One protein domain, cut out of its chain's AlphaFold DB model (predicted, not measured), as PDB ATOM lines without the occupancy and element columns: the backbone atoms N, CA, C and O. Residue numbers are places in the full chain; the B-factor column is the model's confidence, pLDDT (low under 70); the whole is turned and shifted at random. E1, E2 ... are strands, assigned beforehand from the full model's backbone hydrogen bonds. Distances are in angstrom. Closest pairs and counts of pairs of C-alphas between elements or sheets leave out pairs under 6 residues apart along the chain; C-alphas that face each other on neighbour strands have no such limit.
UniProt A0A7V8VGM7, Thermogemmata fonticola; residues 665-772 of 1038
ATOM      1  N   GLN A 665     274.934 217.587 184.819       95.75
ATOM      2  CA  GLN A 665     276.234 218.194 184.537       95.75
ATOM      3  C   GLN A 665     277.391 217.233 184.830       95.75
ATOM      4  O   GLN A 665     278.341 217.165 184.053       95.75
ATOM      5  N   ALA A 666     277.321 216.484 185.934       96.75
ATOM      6  CA  ALA A 666     278.354 215.528 186.327       96.75
ATOM      7  C   ALA A 666     277.802 214.443 187.258       96.75
ATOM      8  O   ALA A 666     276.796 214.643 187.938       96.75
ATOM      9  N   ILE A 667     278.499 213.310 187.325       96.62
ATOM     10  CA  ILE A 667     278.323 212.300 188.373       96.62
ATOM     11  C   ILE A 667     279.568 212.322 189.253       96.62
ATOM     12  O   ILE A 667     280.688 212.193 188.760       96.62
ATOM     13  N   LEU A 668     279.370 212.483 190.557       97.44
ATOM     14  CA  LEU A 668     280.420 212.416 191.558       97.44
ATOM     15  C   LEU A 668     280.484 210.998 192.113       97.44
ATOM     16  O   LEU A 668     279.481 210.469 192.605       97.44
ATOM     17  N   ARG A 669     281.671 210.397 192.046       96.44
ATOM     18  CA  ARG A 669     281.960 209.090 192.632       96.44
ATOM     19  C   ARG A 669     282.779 209.274 193.907       96.44
ATOM     20  O   ARG A 669     283.963 209.590 193.801       96.44
ATOM     21  N   PRO A 670     282.202 209.053 195.096       95.75
ATOM     22  CA  PRO A 670     282.969 209.047 196.329       95.75
ATOM     23  C   PRO A 670     283.987 207.917 196.381       95.75
ATOM     24  O   PRO A 670     283.706 206.783 195.979       95.75
ATOM     25  N   ILE A 671     285.154 208.241 196.923       94.06
ATOM     26  CA  ILE A 671     286.264 207.314 197.148       94.06
ATOM     27  C   ILE A 671     286.633 207.205 198.630       94.06
ATOM     28  O   ILE A 671     287.052 206.137 199.060       94.06
ATOM     29  N   SER A 672     286.394 208.252 199.422       92.38
ATOM     30  CA  SER A 672     286.500 208.221 200.886       92.38
ATOM     31  C   SER A 672     285.530 209.219 201.536       92.38
ATOM     32  O   SER A 672     284.924 210.044 200.844       92.38
ATOM     33  N   VAL A 673     285.340 209.117 202.856       94.38
ATOM     34  CA  VAL A 673     284.461 209.992 203.650       94.38
ATOM     35  C   VAL A 673     285.193 210.516 204.885       94.38
ATOM     36  O   VAL A 673     285.964 209.793 205.512       94.38
ATOM     37  N   PHE A 674     284.929 211.774 205.223       92.94
ATOM     38  CA  PHE A 674     285.466 212.509 206.366       92.94
ATOM     39  C   PHE A 674     284.318 213.181 207.121       92.94
ATOM     40  O   PHE A 674     283.210 213.280 206.595       92.94
ATOM     41  N   TYR A 675     284.583 213.683 208.325       92.81
ATOM     42  CA  TYR A 675     283.576 214.347 209.154       92.81
ATOM     43  C   TYR A 675     284.078 215.690 209.679       92.81
ATOM     44  O   TYR A 675     285.263 215.845 209.988       92.81
ATOM     45  N   THR A 676     283.172 216.663 209.793       91.44
ATOM     46  CA  THR A 676     283.459 217.938 210.464       91.44
ATOM     47  C   THR A 676     283.526 217.770 211.986       91.44
ATOM     48  O   THR A 676     282.690 217.087 212.580       91.44
ATOM     49  N   THR A 677     284.469 218.444 212.652       85.56
ATOM     50  CA  THR A 677     284.566 218.429 214.134       85.56
ATOM     51  C   THR A 677     283.926 219.637 214.804       85.56
ATOM     52  O   THR A 677     283.552 219.557 215.970       85.56
ATOM     53  N   HIS A 678     283.781 220.743 214.076       80.69
ATOM     54  CA  HIS A 678     283.171 221.980 214.551       80.69
ATOM     55  C   HIS A 678     282.060 222.415 213.598       80.69
ATOM     56  O   HIS A 678     281.958 221.936 212.468       80.69
ATOM     57  N   ARG A 679     281.203 223.315 214.078       73.31
ATOM     58  CA  ARG A 679     280.194 223.973 213.252       73.31
ATOM     59  C   ARG A 679     280.840 225.120 212.473       73.31
ATOM     60  O   ARG A 679     281.488 225.966 213.086       73.31
ATOM     61  N   ASP A 680     280.559 225.199 211.176       70.94
ATOM     62  CA  ASP A 680     280.893 226.371 210.366       70.94
ATOM     63  C   ASP A 680     280.178 227.621 210.900       70.94
ATOM     64  O   ASP A 680     278.967 227.616 211.158       70.94
ATOM     65  N   HIS A 681     280.922 228.718 211.039       66.50
ATOM     66  CA  HIS A 681     280.348 230.002 211.434       66.50
ATOM     67  C   HIS A 681     279.438 230.570 210.337       66.50
ATOM     68  O   HIS A 681     278.346 231.049 210.642       66.50
ATOM     69  N   GLU A 682     279.853 230.469 209.067       80.38
ATOM     70  CA  GLU A 682     279.114 230.955 207.899       80.38
ATOM     71  C   GLU A 682     279.371 230.086 206.657       80.38
ATOM     72  O   GLU A 682     280.416 229.454 206.524       80.38
ATOM     73  N   ALA A 683     278.437 230.107 205.698       83.56
ATOM     74  CA  ALA A 683     278.495 229.268 204.496       83.56
ATOM     75  C   ALA A 683     279.708 229.552 203.595       83.56
ATOM     76  O   ALA A 683     280.128 228.690 202.836       83.56
ATOM     77  N   THR A 684     280.261 230.768 203.641       86.81
ATOM     78  CA  THR A 684     281.381 231.166 202.777       86.81
ATOM     79  C   THR A 684     282.735 231.171 203.479       86.81
ATOM     80  O   THR A 684     283.705 231.634 202.880       86.81
ATOM     81  N   SER A 685     282.829 230.690 204.724       89.25
ATOM     82  CA  SER A 685     284.108 230.591 205.439       89.25
ATOM     83  C   SER A 685     285.104 229.718 204.657       89.25
ATOM     84  O   SER A 685     284.727 228.666 204.154       89.25
ATOM     85  N   PRO A 686     286.378 230.110 204.510       90.62
ATOM     86  CA  PRO A 686     287.294 229.402 203.613       90.62
ATOM     87  C   PRO A 686     287.804 228.059 204.141       90.62
ATOM     88  O   PRO A 686     288.187 227.208 203.340       90.62
ATOM     89  N   GLY A 687     287.811 227.866 205.460       92.25
ATOM     90  CA  GLY A 687     288.258 226.637 206.108       92.25
ATOM     91  C   GLY A 687     287.102 225.827 206.690       92.25
ATOM     92  O   GLY A 687     286.109 226.408 207.118       92.25
ATOM     93  N   ILE A 688     287.256 224.500 206.720       92.31
ATOM     94  CA  ILE A 688     286.405 223.579 207.492       92.31
ATOM     95  C   ILE A 688     287.312 222.659 208.306       92.31
ATOM     96  O   ILE A 688     288.266 222.083 207.772       92.31
ATOM     97  N   ARG A 689     287.018 222.482 209.599       91.31
ATOM     98  CA  ARG A 689     287.783 221.558 210.443       91.31
ATOM     99  C   ARG A 689     287.344 220.118 210.250       91.31
ATOM    100  O   ARG A 689     286.181 219.790 210.481       91.31
ATOM    101  N   LEU A 690     288.298 219.262 209.897       90.94
ATOM    102  CA  LEU A 690     288.077 217.839 209.660       90.94
ATOM    103  C   LEU A 690     288.608 217.003 210.825       90.94
ATOM    104  O   LEU A 690     289.607 217.356 211.445       90.94
ATOM    105  N   GLU A 691     287.947 215.884 211.105       87.62
ATOM    106  CA  GLU A 691     288.385 214.916 212.120       87.62
ATOM    107  C   GLU A 691     289.690 214.218 211.719       87.62
ATOM    108  O   GLU A 691     290.562 213.970 212.548       87.62
ATOM    109  N   SER A 692     289.834 213.925 210.427       85.25
ATOM    110  CA  SER A 692     291.035 213.349 209.829       85.25
ATOM    111  C   SER A 692     291.179 213.817 208.380       85.25
ATOM    112  O   SER A 692     290.210 214.264 207.765       85.25
ATOM    113  N   TRP A 693     292.394 213.747 207.833       88.25
ATOM    114  CA  TRP A 693     292.692 214.190 206.463       88.25
ATOM    115  C   TRP A 693     293.820 213.385 205.798       88.25
ATOM    116  O   TRP A 693     294.379 213.820 204.797       88.25
ATOM    117  N   ASN A 694     294.166 212.210 206.337       81.12
ATOM    118  CA  ASN A 694     295.311 211.416 205.863       81.12
ATOM    119  C   ASN A 694     295.184 210.990 204.391       81.12
ATOM    120  O   ASN A 694     296.193 210.870 203.705       81.12
ATOM    121  N   ASP A 695     293.951 210.814 203.909       84.12
ATOM    122  CA  ASP A 695     293.650 210.429 202.526       84.12
ATOM    123  C   ASP A 695     293.333 211.634 201.616       84.12
ATOM    124  O   ASP A 695     292.835 211.447 200.500       84.12
ATOM    125  N   LEU A 696     293.591 212.865 202.078       89.56
ATOM    126  CA  LEU A 696     293.413 214.099 201.309       89.56
ATOM    127  C   LEU A 696     294.739 214.645 200.781       89.56
ATOM    128  O   LEU A 696     295.771 214.630 201.450       89.56
ATOM    129  N   ALA A 697     294.671 215.206 199.584       87.12
ATOM    130  CA  ALA A 697     295.715 215.960 198.923       87.12
ATOM    131  C   ALA A 697     295.183 217.337 198.494       87.12
ATOM    132  O   ALA A 697     293.976 217.573 198.414       87.12
ATOM    133  N   ILE A 698     296.103 218.258 198.203       89.06
ATOM    134  CA  ILE A 698     295.768 219.511 197.511       89.06
ATOM    135  C   ILE A 698     295.110 219.160 196.165       89.06
ATOM    136  O   ILE A 698     295.495 218.179 195.534       89.06
ATOM    137  N   ASP A 699     294.125 219.958 195.752       90.56
ATOM    138  CA  ASP A 699     293.262 219.768 194.577       90.56
ATOM    139  C   ASP A 699     292.251 218.614 194.632       90.56
ATOM    140  O   ASP A 699     291.443 218.485 193.706       90.56
ATOM    141  N   ASP A 700     292.193 217.836 195.717       94.06
ATOM    142  CA  ASP A 700     291.082 216.903 195.899       94.06
ATOM    143  C   ASP A 700     289.743 217.648 195.978       94.06
ATOM    144  O   ASP A 700     289.630 218.735 196.558       94.06
ATOM    145  N   TYR A 701     288.705 217.031 195.416       97.50
ATOM    146  CA  TYR A 701     287.340 217.529 195.513       97.50
ATOM    147  C   TYR A 701     286.619 216.898 196.698       97.50
ATOM    148  O   TYR A 701     286.577 215.673 196.820       97.50
ATOM    149  N   LEU A 702     286.005 217.736 197.533       97.31
ATOM    150  CA  LEU A 702     285.125 217.318 198.621       97.31
ATOM    151  C   LEU A 702     283.685 217.735 198.320       97.31
ATOM    152  O   LEU A 702     283.429 218.884 197.965       97.31
ATOM    153  N   TYR A 703     282.744 216.808 198.479       97.44
ATOM    154  CA  TYR A 703     281.315 217.048 198.310       97.44
ATOM    155  C   TYR A 703     280.563 216.874 199.630       97.44
ATOM    156  O   TYR A 703     280.718 215.848 200.297       97.44
ATOM    157  N   ALA A 704     279.724 217.845 199.983       94.44
ATOM    158  CA  ALA A 704     278.870 217.797 201.167       94.44
ATOM    159  C   ALA A 704     277.595 218.620 200.950       94.44
ATOM    160  O   ALA A 704     277.666 219.764 200.515       94.44
ATOM    161  N   HIS A 705     276.424 218.050 201.249       88.56
ATOM    162  CA  HIS A 705     275.123 218.746 201.216       88.56
ATOM    163  C   HIS A 705     274.852 219.617 199.970       88.56
ATOM    164  O   HIS A 705     274.264 220.690 200.067       88.56
ATOM    165  N   GLY A 706     275.247 219.159 198.778       90.81
ATOM    166  CA  GLY A 706     275.036 219.919 197.540       90.81
ATOM    167  C   GLY A 706     276.148 220.908 197.189       90.81
ATOM    168  O   GLY A 706     276.104 221.446 196.089       90.81
ATOM    169  N   GLU A 707     277.151 221.094 198.048       94.75
ATOM    170  CA  GLU A 707     278.349 221.897 197.794       94.75
ATOM    171  C   GLU A 707     279.498 221.003 197.309       94.75
ATOM    172  O   GLU A 707     279.822 219.997 197.945       94.75
ATOM    173  N   LEU A 708     280.135 221.377 196.197       97.06
ATOM    174  CA  LEU A 708     281.377 220.776 195.720       97.06
ATOM    175  C   LEU A 708     282.523 221.775 195.899       97.06
ATOM    176  O   LEU A 708     282.540 222.830 195.267       97.06
ATOM    177  N   MET A 709     283.503 221.415 196.718       95.88
ATOM    178  CA  MET A 709     284.653 222.243 197.075       95.88
ATOM    179  C   MET A 709     285.946 221.607 196.567       95.88
ATOM    180  O   MET A 709     286.005 220.394 196.368       95.88
ATOM    181  N   ARG A 710     286.999 222.413 196.409       95.56
ATOM    182  CA  ARG A 710     288.346 221.933 196.065       95.56
ATOM    183  C   ARG A 710     289.347 222.332 197.142       95.56
ATOM    184  O   ARG A 710     289.351 223.492 197.563       95.56
ATOM    185  N   VAL A 711     290.173 221.391 197.587       94.25
ATOM    186  CA  VAL A 711     291.169 221.604 198.649       94.25
ATOM    187  C   VAL A 711     292.292 222.514 198.144       94.25
ATOM    188  O   VAL A 711     292.943 222.207 197.150       94.25
ATOM    189  N   LEU A 712     292.532 223.621 198.847       90.94
ATOM    190  CA  LEU A 712     293.638 224.552 198.600       90.94
ATOM    191  C   LEU A 712     294.849 224.220 199.476       90.94
ATOM    192  O   LEU A 712     295.978 224.216 198.994       90.94
ATOM    193  N   ALA A 713     294.625 223.947 200.762       87.25
ATOM    194  CA  ALA A 713     295.684 223.574 201.691       87.25
ATOM    195  C   ALA A 713     295.160 222.644 202.788       87.25
ATOM    196  O   ALA A 713     294.069 222.840 203.325       87.25
ATOM    197  N   LEU A 714     295.966 221.644 203.137       87.00
ATOM    198  CA  LEU A 714     295.666 220.713 204.222       87.00
ATOM    199  C   LEU A 714     295.940 221.357 205.595       87.00
ATOM    200  O   LEU A 714     296.805 222.237 205.679       87.00
ATOM    201  N   PRO A 715     295.263 220.902 206.669       84.19
ATOM    202  CA  PRO A 715     295.554 221.338 208.032       84.19
ATOM    203  C   PRO A 715     297.032 221.149 208.388       84.19
ATOM    204  O   PRO A 715     297.627 220.109 208.095       84.19
ATOM    205  N   ARG A 716     297.631 222.137 209.061       75.00
ATOM    206  CA  ARG A 716     299.023 222.034 209.546       75.00
ATOM    207  C   ARG A 716     299.132 221.258 210.859       75.00
ATOM    208  O   ARG A 716     300.209 220.788 211.210       75.00
ATOM    209  N   ASN A 717     298.037 221.173 211.609       74.88
ATOM    210  CA  ASN A 717     297.905 220.459 212.876       74.88
ATOM    211  C   ASN A 717     296.407 220.161 213.146       74.88
ATOM    212  O   ASN A 717     295.563 220.687 212.422       74.88
ATOM    213  N   PRO A 718     296.060 219.344 214.160       73.00
ATOM    214  CA  PRO A 718     294.665 218.984 214.467       73.00
ATOM    215  C   PRO A 718     293.736 220.145 214.842       73.00
ATOM    216  O   PRO A 718     292.521 220.016 214.705       73.00
ATOM    217  N   ASP A 719     294.293 221.275 215.280       76.50
ATOM    218  CA  ASP A 719     293.544 222.482 215.635       76.50
ATOM    219  C   ASP A 719     293.467 223.492 214.473       76.50
ATOM    220  O   ASP A 719     293.099 224.651 214.685       76.50
ATOM    221  N   ASP A 720     293.815 223.082 213.252       81.81
ATOM    222  CA  ASP A 720     293.805 223.906 212.042       81.81
ATOM    223  C   ASP A 720     292.719 223.426 211.067       81.81
ATOM    224  O   ASP A 720     292.359 222.249 211.028       81.81
ATOM    225  N   ASP A 721     292.187 224.342 210.264       90.75
ATOM    226  CA  ASP A 721     291.120 224.014 209.317       90.75
ATOM    227  C   ASP A 721     291.702 223.584 207.967       90.75
ATOM    228  O   ASP A 721     292.693 224.151 207.494       90.75
ATOM    229  N   CYS A 722     291.037 222.641 207.295       92.06
ATOM    230  CA  CYS A 722     291.311 222.347 205.893       92.06
ATOM    231  C   CYS A 722     290.846 223.541 205.062       92.06
ATOM    232  O   CYS A 722     289.669 223.896 205.098       92.06
ATOM    233  N   GLN A 723     291.766 224.170 204.333       92.75
ATOM    234  CA  GLN A 723     291.478 225.355 203.535       92.75
ATOM    235  C   GLN A 723     291.021 224.949 202.140       92.75
ATOM    236  O   GLN A 723     291.672 224.144 201.468       92.75
ATOM    237  N   PHE A 724     289.943 225.564 201.675       93.69
ATOM    238  CA  PHE A 724     289.423 225.386 200.327       93.69
ATOM    239  C   PHE A 724     289.781 226.568 199.439       93.69
ATOM    240  O   PHE A 724     290.117 227.659 199.909       93.69
ATOM    241  N   TYR A 725     289.703 226.342 198.130       91.94
ATOM    242  CA  TYR A 725     289.838 227.412 197.155       91.94
ATOM    243  C   TYR A 725     288.872 228.546 197.488       91.94
ATOM    244  O   TYR A 725     287.686 228.330 197.733       91.94
ATOM    245  N   GLN A 726     289.407 229.759 197.520       90.69
ATOM    246  CA  GLN A 726     288.697 230.941 197.975       90.69
ATOM    247  C   GLN A 726     289.057 232.144 197.113       90.69
ATOM    248  O   GLN A 726     290.170 232.255 196.597       90.69
ATOM    249  N   PHE A 727     288.117 233.073 197.004       85.75
ATOM    250  CA  PHE A 727     288.311 234.348 196.336       85.75
ATOM    251  C   PHE A 727     287.709 235.461 197.192       85.75
ATOM    252  O   PHE A 727     286.602 235.326 197.710       85.75
ATOM    253  N   GLN A 728     288.467 236.544 197.400       83.25
ATOM    254  CA  GLN A 728     288.106 237.637 198.318       83.25
ATOM    255  C   GLN A 728     287.756 237.152 199.743       83.25
ATOM    256  O   GLN A 728     286.848 237.677 200.385       83.25
ATOM    257  N   GLY A 729     288.462 236.123 200.228       85.44
ATOM    258  CA  GLY A 729     288.241 235.525 201.552       85.44
ATOM    259  C   GLY A 729     286.981 234.662 201.667       85.44
ATOM    260  O   GLY A 729     286.607 234.288 202.775       85.44
ATOM    261  N   ARG A 730     286.310 234.363 200.545       88.88
ATOM    262  CA  ARG A 730     285.087 233.556 200.496       88.88
ATOM    263  C   ARG A 730     285.337 232.262 199.732       88.88
ATOM    264  O   ARG A 730     285.886 232.297 198.629       88.88
ATOM    265  N   ARG A 731     284.932 231.133 200.313       91.75
ATOM    266  CA  ARG A 731     285.043 229.794 199.720       91.75
ATOM    267  C   ARG A 731     284.346 229.723 198.361       91.75
ATOM    268  O   ARG A 731     283.255 230.268 198.189       91.75
ATOM    269  N   LEU A 732     284.993 229.068 197.402       91.44
ATOM    270  CA  LEU A 732     284.467 228.819 196.066       91.44
ATOM    271  C   LEU A 732     283.790 227.454 196.002       91.44
ATOM    272  O   LEU A 732     284.312 226.463 196.513       91.44
ATOM    273  N   ALA A 733     282.672 227.416 195.287       92.25
ATOM    274  CA  ALA A 733     281.974 226.196 194.928       92.25
ATOM    275  C   ALA A 733     282.149 225.907 193.428       92.25
ATOM    276  O   ALA A 733     282.315 226.814 192.609       92.25
ATOM    277  N   TYR A 734     282.161 224.625 193.069       93.00
ATOM    278  CA  TYR A 734     282.481 224.152 191.722       93.00
ATOM    279  C   TYR A 734     281.263 223.529 191.034       93.00
ATOM    280  O   TYR A 734     280.338 223.043 191.681       93.00
ATOM    281  N   LEU A 735     281.272 223.520 189.694       93.12
ATOM    282  CA  LEU A 735     280.213 222.931 188.858       93.12
ATOM    283  C   LEU A 735     278.799 223.443 189.196       93.12
ATOM    284  O   LEU A 735     277.863 222.663 189.309       93.12
ATOM    285  N   GLY A 736     278.662 224.759 189.386       89.56
ATOM    286  CA  GLY A 736     277.375 225.417 189.644       89.56
ATOM    287  C   GLY A 736     276.824 225.228 191.061       89.56
ATOM    288  O   GLY A 736     275.842 225.877 191.409       89.56
ATOM    289  N   THR A 737     277.463 224.405 191.895       94.44
ATOM    290  CA  THR A 737     277.102 224.282 193.314       94.44
ATOM    291  C   THR A 737     277.324 225.592 194.072       94.44
ATOM    292  O   THR A 737     277.981 226.508 193.574       94.44
ATOM    293  N   THR A 738     276.779 225.669 195.285       91.62
ATOM    294  CA  THR A 738     276.756 226.882 196.109       91.62
ATOM    295  C   THR A 738     277.342 226.597 197.488       91.62
ATOM    296  O   THR A 738     277.045 225.532 198.037       91.62
ATOM    297  N   PRO A 739     278.135 227.518 198.073       91.00
ATOM    298  CA  PRO A 739     278.636 227.347 199.429       91.00
ATOM    299  C   PRO A 739     277.517 227.194 200.466       91.00
ATOM    300  O   PRO A 739     276.556 227.967 200.468       91.00
ATOM    301  N   ALA A 740     277.656 226.223 201.370       89.31
ATOM    302  CA  ALA A 740     276.682 225.898 202.408       89.31
ATOM    303  C   ALA A 740     277.323 225.868 203.808       89.31
ATOM    304  O   ALA A 740     278.535 225.742 203.966       89.31
ATOM    305  N   VAL A 741     276.497 226.008 204.850       88.62
ATOM    306  CA  VAL A 741     276.943 225.813 206.240       88.62
ATOM    307  C   VAL A 741     276.974 224.319 206.538       88.62
ATOM    308  O   VAL A 741     275.948 223.652 206.399       88.62
ATOM    309  N   HIS A 742     278.107 223.817 207.031       89.06
ATOM    310  CA  HIS A 742     278.230 222.433 207.492       89.06
ATOM    311  C   HIS A 742     278.215 222.366 209.024       89.06
ATOM    312  O   HIS A 742     278.993 223.022 209.718       89.06
ATOM    313  N   TYR A 743     277.294 221.579 209.577       86.06
ATOM    314  CA  TYR A 743     277.182 221.361 211.025       86.06
ATOM    315  C   TYR A 743     278.241 220.364 211.495       86.06
ATOM    316  O   TYR A 743     278.758 219.599 210.682       86.06
ATOM    317  N   GLN A 744     278.519 220.309 212.798       90.31
ATOM    318  CA  GLN A 744     279.387 219.280 213.380       90.31
ATOM    319  C   GLN A 744     278.876 217.864 213.045       90.31
ATOM    320  O   GLN A 744     277.680 217.597 213.155       90.31
ATOM    321  N   GLY A 745     279.778 216.963 212.647       90.56
ATOM    322  CA  GLY A 745     279.452 215.591 212.242       90.56
ATOM    323  C   GLY A 745     278.904 215.454 210.816       90.56
ATOM    324  O   GLY A 745     278.446 214.377 210.437       90.56
ATOM    325  N   THR A 746     278.945 216.516 210.008       93.44
ATOM    326  CA  THR A 746     278.559 216.458 208.590       93.44
ATOM    327  C   THR A 746     279.529 215.563 207.813       93.44
ATOM    328  O   THR A 746     280.736 215.779 207.925       93.44
ATOM    329  N   PRO A 747     279.047 214.593 207.010       94.44
ATOM    330  CA  PRO A 747     279.912 213.809 206.137       94.44
ATOM    331  C   PRO A 747     280.380 214.629 204.925       94.44
ATOM    332  O   PRO A 747     279.566 215.220 204.212       94.44
ATOM    333  N   LEU A 748     281.687 214.604 204.660       95.31
ATOM    334  CA  LEU A 748     282.328 215.140 203.459       95.31
ATOM    335  C   LEU A 748     282.927 213.996 202.652       95.31
ATOM    336  O   LEU A 748     283.768 213.250 203.144       95.31
ATOM    337  N   TYR A 749     282.521 213.873 201.397       96.69
ATOM    338  CA  TYR A 749     282.988 212.812 200.515       96.69
ATOM    339  C   TYR A 749     284.120 213.327 199.637       96.69
ATOM    340  O   TYR A 749     283.906 214.273 198.883       96.69
ATOM    341  N   LYS A 750     285.292 212.684 199.659       96.88
ATOM    342  CA  LYS A 750     286.272 212.866 198.580       96.88
ATOM    343  C   LYS A 750     285.725 212.206 197.336       96.88
ATOM    344  O   LYS A 750     285.385 211.022 197.375       96.88
ATOM    345  N   VAL A 751     285.609 212.968 196.255       97.38
ATOM    346  CA  VAL A 751     284.923 212.543 195.035       97.38
ATOM    347  C   VAL A 751     285.797 212.685 193.800       97.38
ATOM    348  O   VAL A 751     286.557 213.637 193.650       97.38
ATOM    349  N   GLU A 752     285.612 211.764 192.864       96.19
ATOM    350  CA  GLU A 752     286.016 211.940 191.474       96.19
ATOM    351  C   GLU A 752     284.842 212.484 190.653       96.19
ATOM    352  O   GLU A 752     283.699 212.050 190.825       96.19
ATOM    353  N   ILE A 753     285.125 213.393 189.721       97.44
ATOM    354  CA  ILE A 753     284.129 213.992 188.827       97.44
ATOM    355  C   ILE A 753     284.117 213.224 187.501       97.44
ATOM    356  O   ILE A 753     285.140 213.122 186.825       97.44
ATOM    357  N   HIS A 754     282.951 212.721 187.098       97.12
ATOM    358  CA  HIS A 754     282.760 211.944 185.871       97.12
ATOM    359  C   HIS A 754     281.640 212.528 184.994       97.12
ATOM    360  O   HIS A 754     280.735 213.189 185.511       97.12
ATOM    361  N   PRO A 755     281.661 212.286 183.667       94.75
ATOM    362  CA  PRO A 755     280.592 212.741 182.782       94.75
ATOM    363  C   PRO A 755     279.242 212.081 183.127       94.75
ATOM    364  O   PRO A 755     279.220 210.942 183.614       94.75
ATOM    365  N   PRO A 756     278.110 212.755 182.843       92.69
ATOM    366  CA  PRO A 756     276.775 212.188 183.010       92.69
ATOM    367  C   PRO A 756     276.600 210.821 182.333       92.69
ATOM    368  O   PRO A 756     277.145 210.567 181.262       92.69
ATOM    369  N   GLY A 757     275.812 209.941 182.957       87.56
ATOM    370  CA  GLY A 757     275.486 208.606 182.439       87.56
ATOM    371  C   GLY A 757     276.532 207.513 182.702       87.56
ATOM    372  O   GLY A 757     276.265 206.348 182.413       87.56
ATOM    373  N   ARG A 758     277.702 207.836 183.274       93.38
ATOM    374  CA  ARG A 758     278.707 206.827 183.643       93.38
ATOM    375  C   ARG A 758     278.235 205.961 184.817       93.38
ATOM    376  O   ARG A 758     277.755 206.477 185.822       93.38
ATOM    377  N   THR A 759     278.422 204.647 184.705       89.94
ATOM    378  CA  THR A 759     278.121 203.670 185.761       89.94
ATOM    379  C   THR A 759     279.400 203.172 186.434       89.94
ATOM    380  O   THR A 759     280.483 203.189 185.842       89.94
ATOM    381  N   PHE A 760     279.284 202.727 187.687       91.31
ATOM    382  CA  PHE A 760     280.413 202.266 188.496       91.31
ATOM    383  C   PHE A 760     280.061 200.972 189.233       91.31
ATOM    384  O   PHE A 760     278.900 200.791 189.609       91.31
ATOM    385  N   PRO A 761     281.041 200.086 189.488       89.56
ATOM    386  CA  PRO A 761     280.835 198.983 190.416       89.56
ATOM    387  C   PRO A 761     280.577 199.527 191.839       89.56
ATOM    388  O   PRO A 761     281.209 200.524 192.216       89.56
ATOM    389  N   PRO A 762     279.694 198.894 192.639       87.56
ATOM    390  CA  PRO A 762     279.426 199.318 194.012       87.56
ATOM    391  C   PRO A 762     280.693 199.305 194.879       87.56
ATOM    392  O   PRO A 762     281.429 198.321 194.884       87.56
ATOM    393  N   ASN A 763     280.926 200.376 195.639       89.62
ATOM    394  CA  ASN A 763     282.014 200.484 196.624       89.62
ATOM    395  C   ASN A 763     281.510 200.799 198.047       89.62
ATOM    396  O   ASN A 763     282.302 201.156 198.912       89.62
ATOM    397  N   GLY A 764     280.198 200.691 198.285       88.31
ATOM    398  CA  GLY A 764     279.573 200.979 199.581       88.31
ATOM    399  C   GLY A 764     279.292 202.462 199.856       88.31
ATOM    400  O   GLY A 764     278.716 202.768 200.895       88.31
ATOM    401  N   LEU A 765     279.643 203.372 198.939       92.75
ATOM    402  CA  LEU A 765     279.375 204.809 199.051       92.75
ATOM    403  C   LEU A 765     278.288 205.258 198.049       92.75
ATOM    404  O   LEU A 765     278.138 204.639 196.991       92.75
ATOM    405  N   PRO A 766     277.509 206.316 198.356       92.50
ATOM    406  CA  PRO A 766     276.462 206.824 197.464       92.50
ATOM    407  C   PRO A 766     277.044 207.476 196.201       92.50
ATOM    408  O   PRO A 766     278.116 208.059 196.244       92.50
ATOM    409  N   LEU A 767     276.326 207.439 195.076       94.31
ATOM    410  CA  LEU A 767     276.644 208.269 193.904       94.31
ATOM    411  C   LEU A 767     275.839 209.570 193.961       94.31
ATOM    412  O   LEU A 767     274.661 209.544 194.318       94.31
ATOM    413  N   PHE A 768     276.446 210.689 193.561       95.25
ATOM    414  CA  PHE A 768     275.763 211.985 193.514       95.25
ATOM    415  C   PHE A 768     275.709 212.521 192.085       95.25
ATOM    416  O   PHE A 768     276.736 212.609 191.417       95.25
ATOM    417  N   THR A 769     274.527 212.918 191.620       95.31
ATOM    418  CA  THR A 769     274.365 213.596 190.326       95.31
ATOM    419  C   THR A 769     274.287 215.098 190.560       95.31
ATOM    420  O   THR A 769     273.403 215.568 191.277       95.31
ATOM    421  N   LEU A 770     275.189 215.855 189.936       96.31
ATOM    422  CA  LEU A 770     275.085 217.307 189.844       96.31
ATOM    423  C   LEU A 770     274.309 217.682 188.588       96.31
ATOM    424  O   LEU A 770     274.548 217.127 187.514       96.31
ATOM    425  N   TYR A 771     273.416 218.653 188.723       96.44
ATOM    426  CA  TYR A 771     272.638 219.226 187.628       96.44
ATOM    427  C   TYR A 771     273.098 220.654 187.366       96.44
ATOM    428  O   TYR A 771     273.650 221.294 188.259       96.44
ATOM    429  N   TYR A 772     272.827 221.172 186.167       97.25
ATOM    430  CA  TYR A 772     273.013 222.592 185.872       97.25
ATOM    431  C   TYR A 772     272.016 223.437 186.673       97.25
ATOM    432  O   TYR A 772     270.949 223.801 186.176       97.25
TER     433      TYR A 772
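AT A GLANCE: This is residues 665 to 772 of the 1038 residues of a protein of Thermogemmata fonticola (UniProt A0A7V8VGM7). With little regular structure, this is one strongly twisted antiparallel sheet, ordered E4 E3 E2 E5 E1 E6, among long loops; E1 and E5, both bent, run side by side. The 108 printed residues have six named strands, E1 to E6 along the chain, holding 37 residues: all strand. The whole is compact, with radius of gyration of the C-alphas 13.3 A and spans 39 by 27 by 23 A.

HOW THE PARTS SIT: E1, residues 665 to 675, bends by 79 degrees at 672 and is antiparallel to E6, residues 768 to 771 (N 668 and O 768, 2.8 A), and E5, residues 747 to 754 (N 671 and O 750, 2.8 A). E2, residues 701 to 704, neighbours E5 (N 703 and O 749, 2.8 A). E2, E3, residues 707 to 713, and E4, residues 722 to 724, form a meander, successive antiparallel neighbours (N 709 and O 702, N 723 and O 713, each 2.8 A); E5 completes a Greek key, pairing back with E2.

IN THESE COORDINATES: E1 measures 26.0 A from C-alpha 665 (276.234, 218.194, 184.537); E5 20.5 A; E6 ends at C-alpha 771 (272.638, 219.226, 187.628).

THE WHOLE: The printed part has no cut. Links E1 to E2, E4 to E5 and E5 to E6 are long. Only residue 681 has pLDDT under 70.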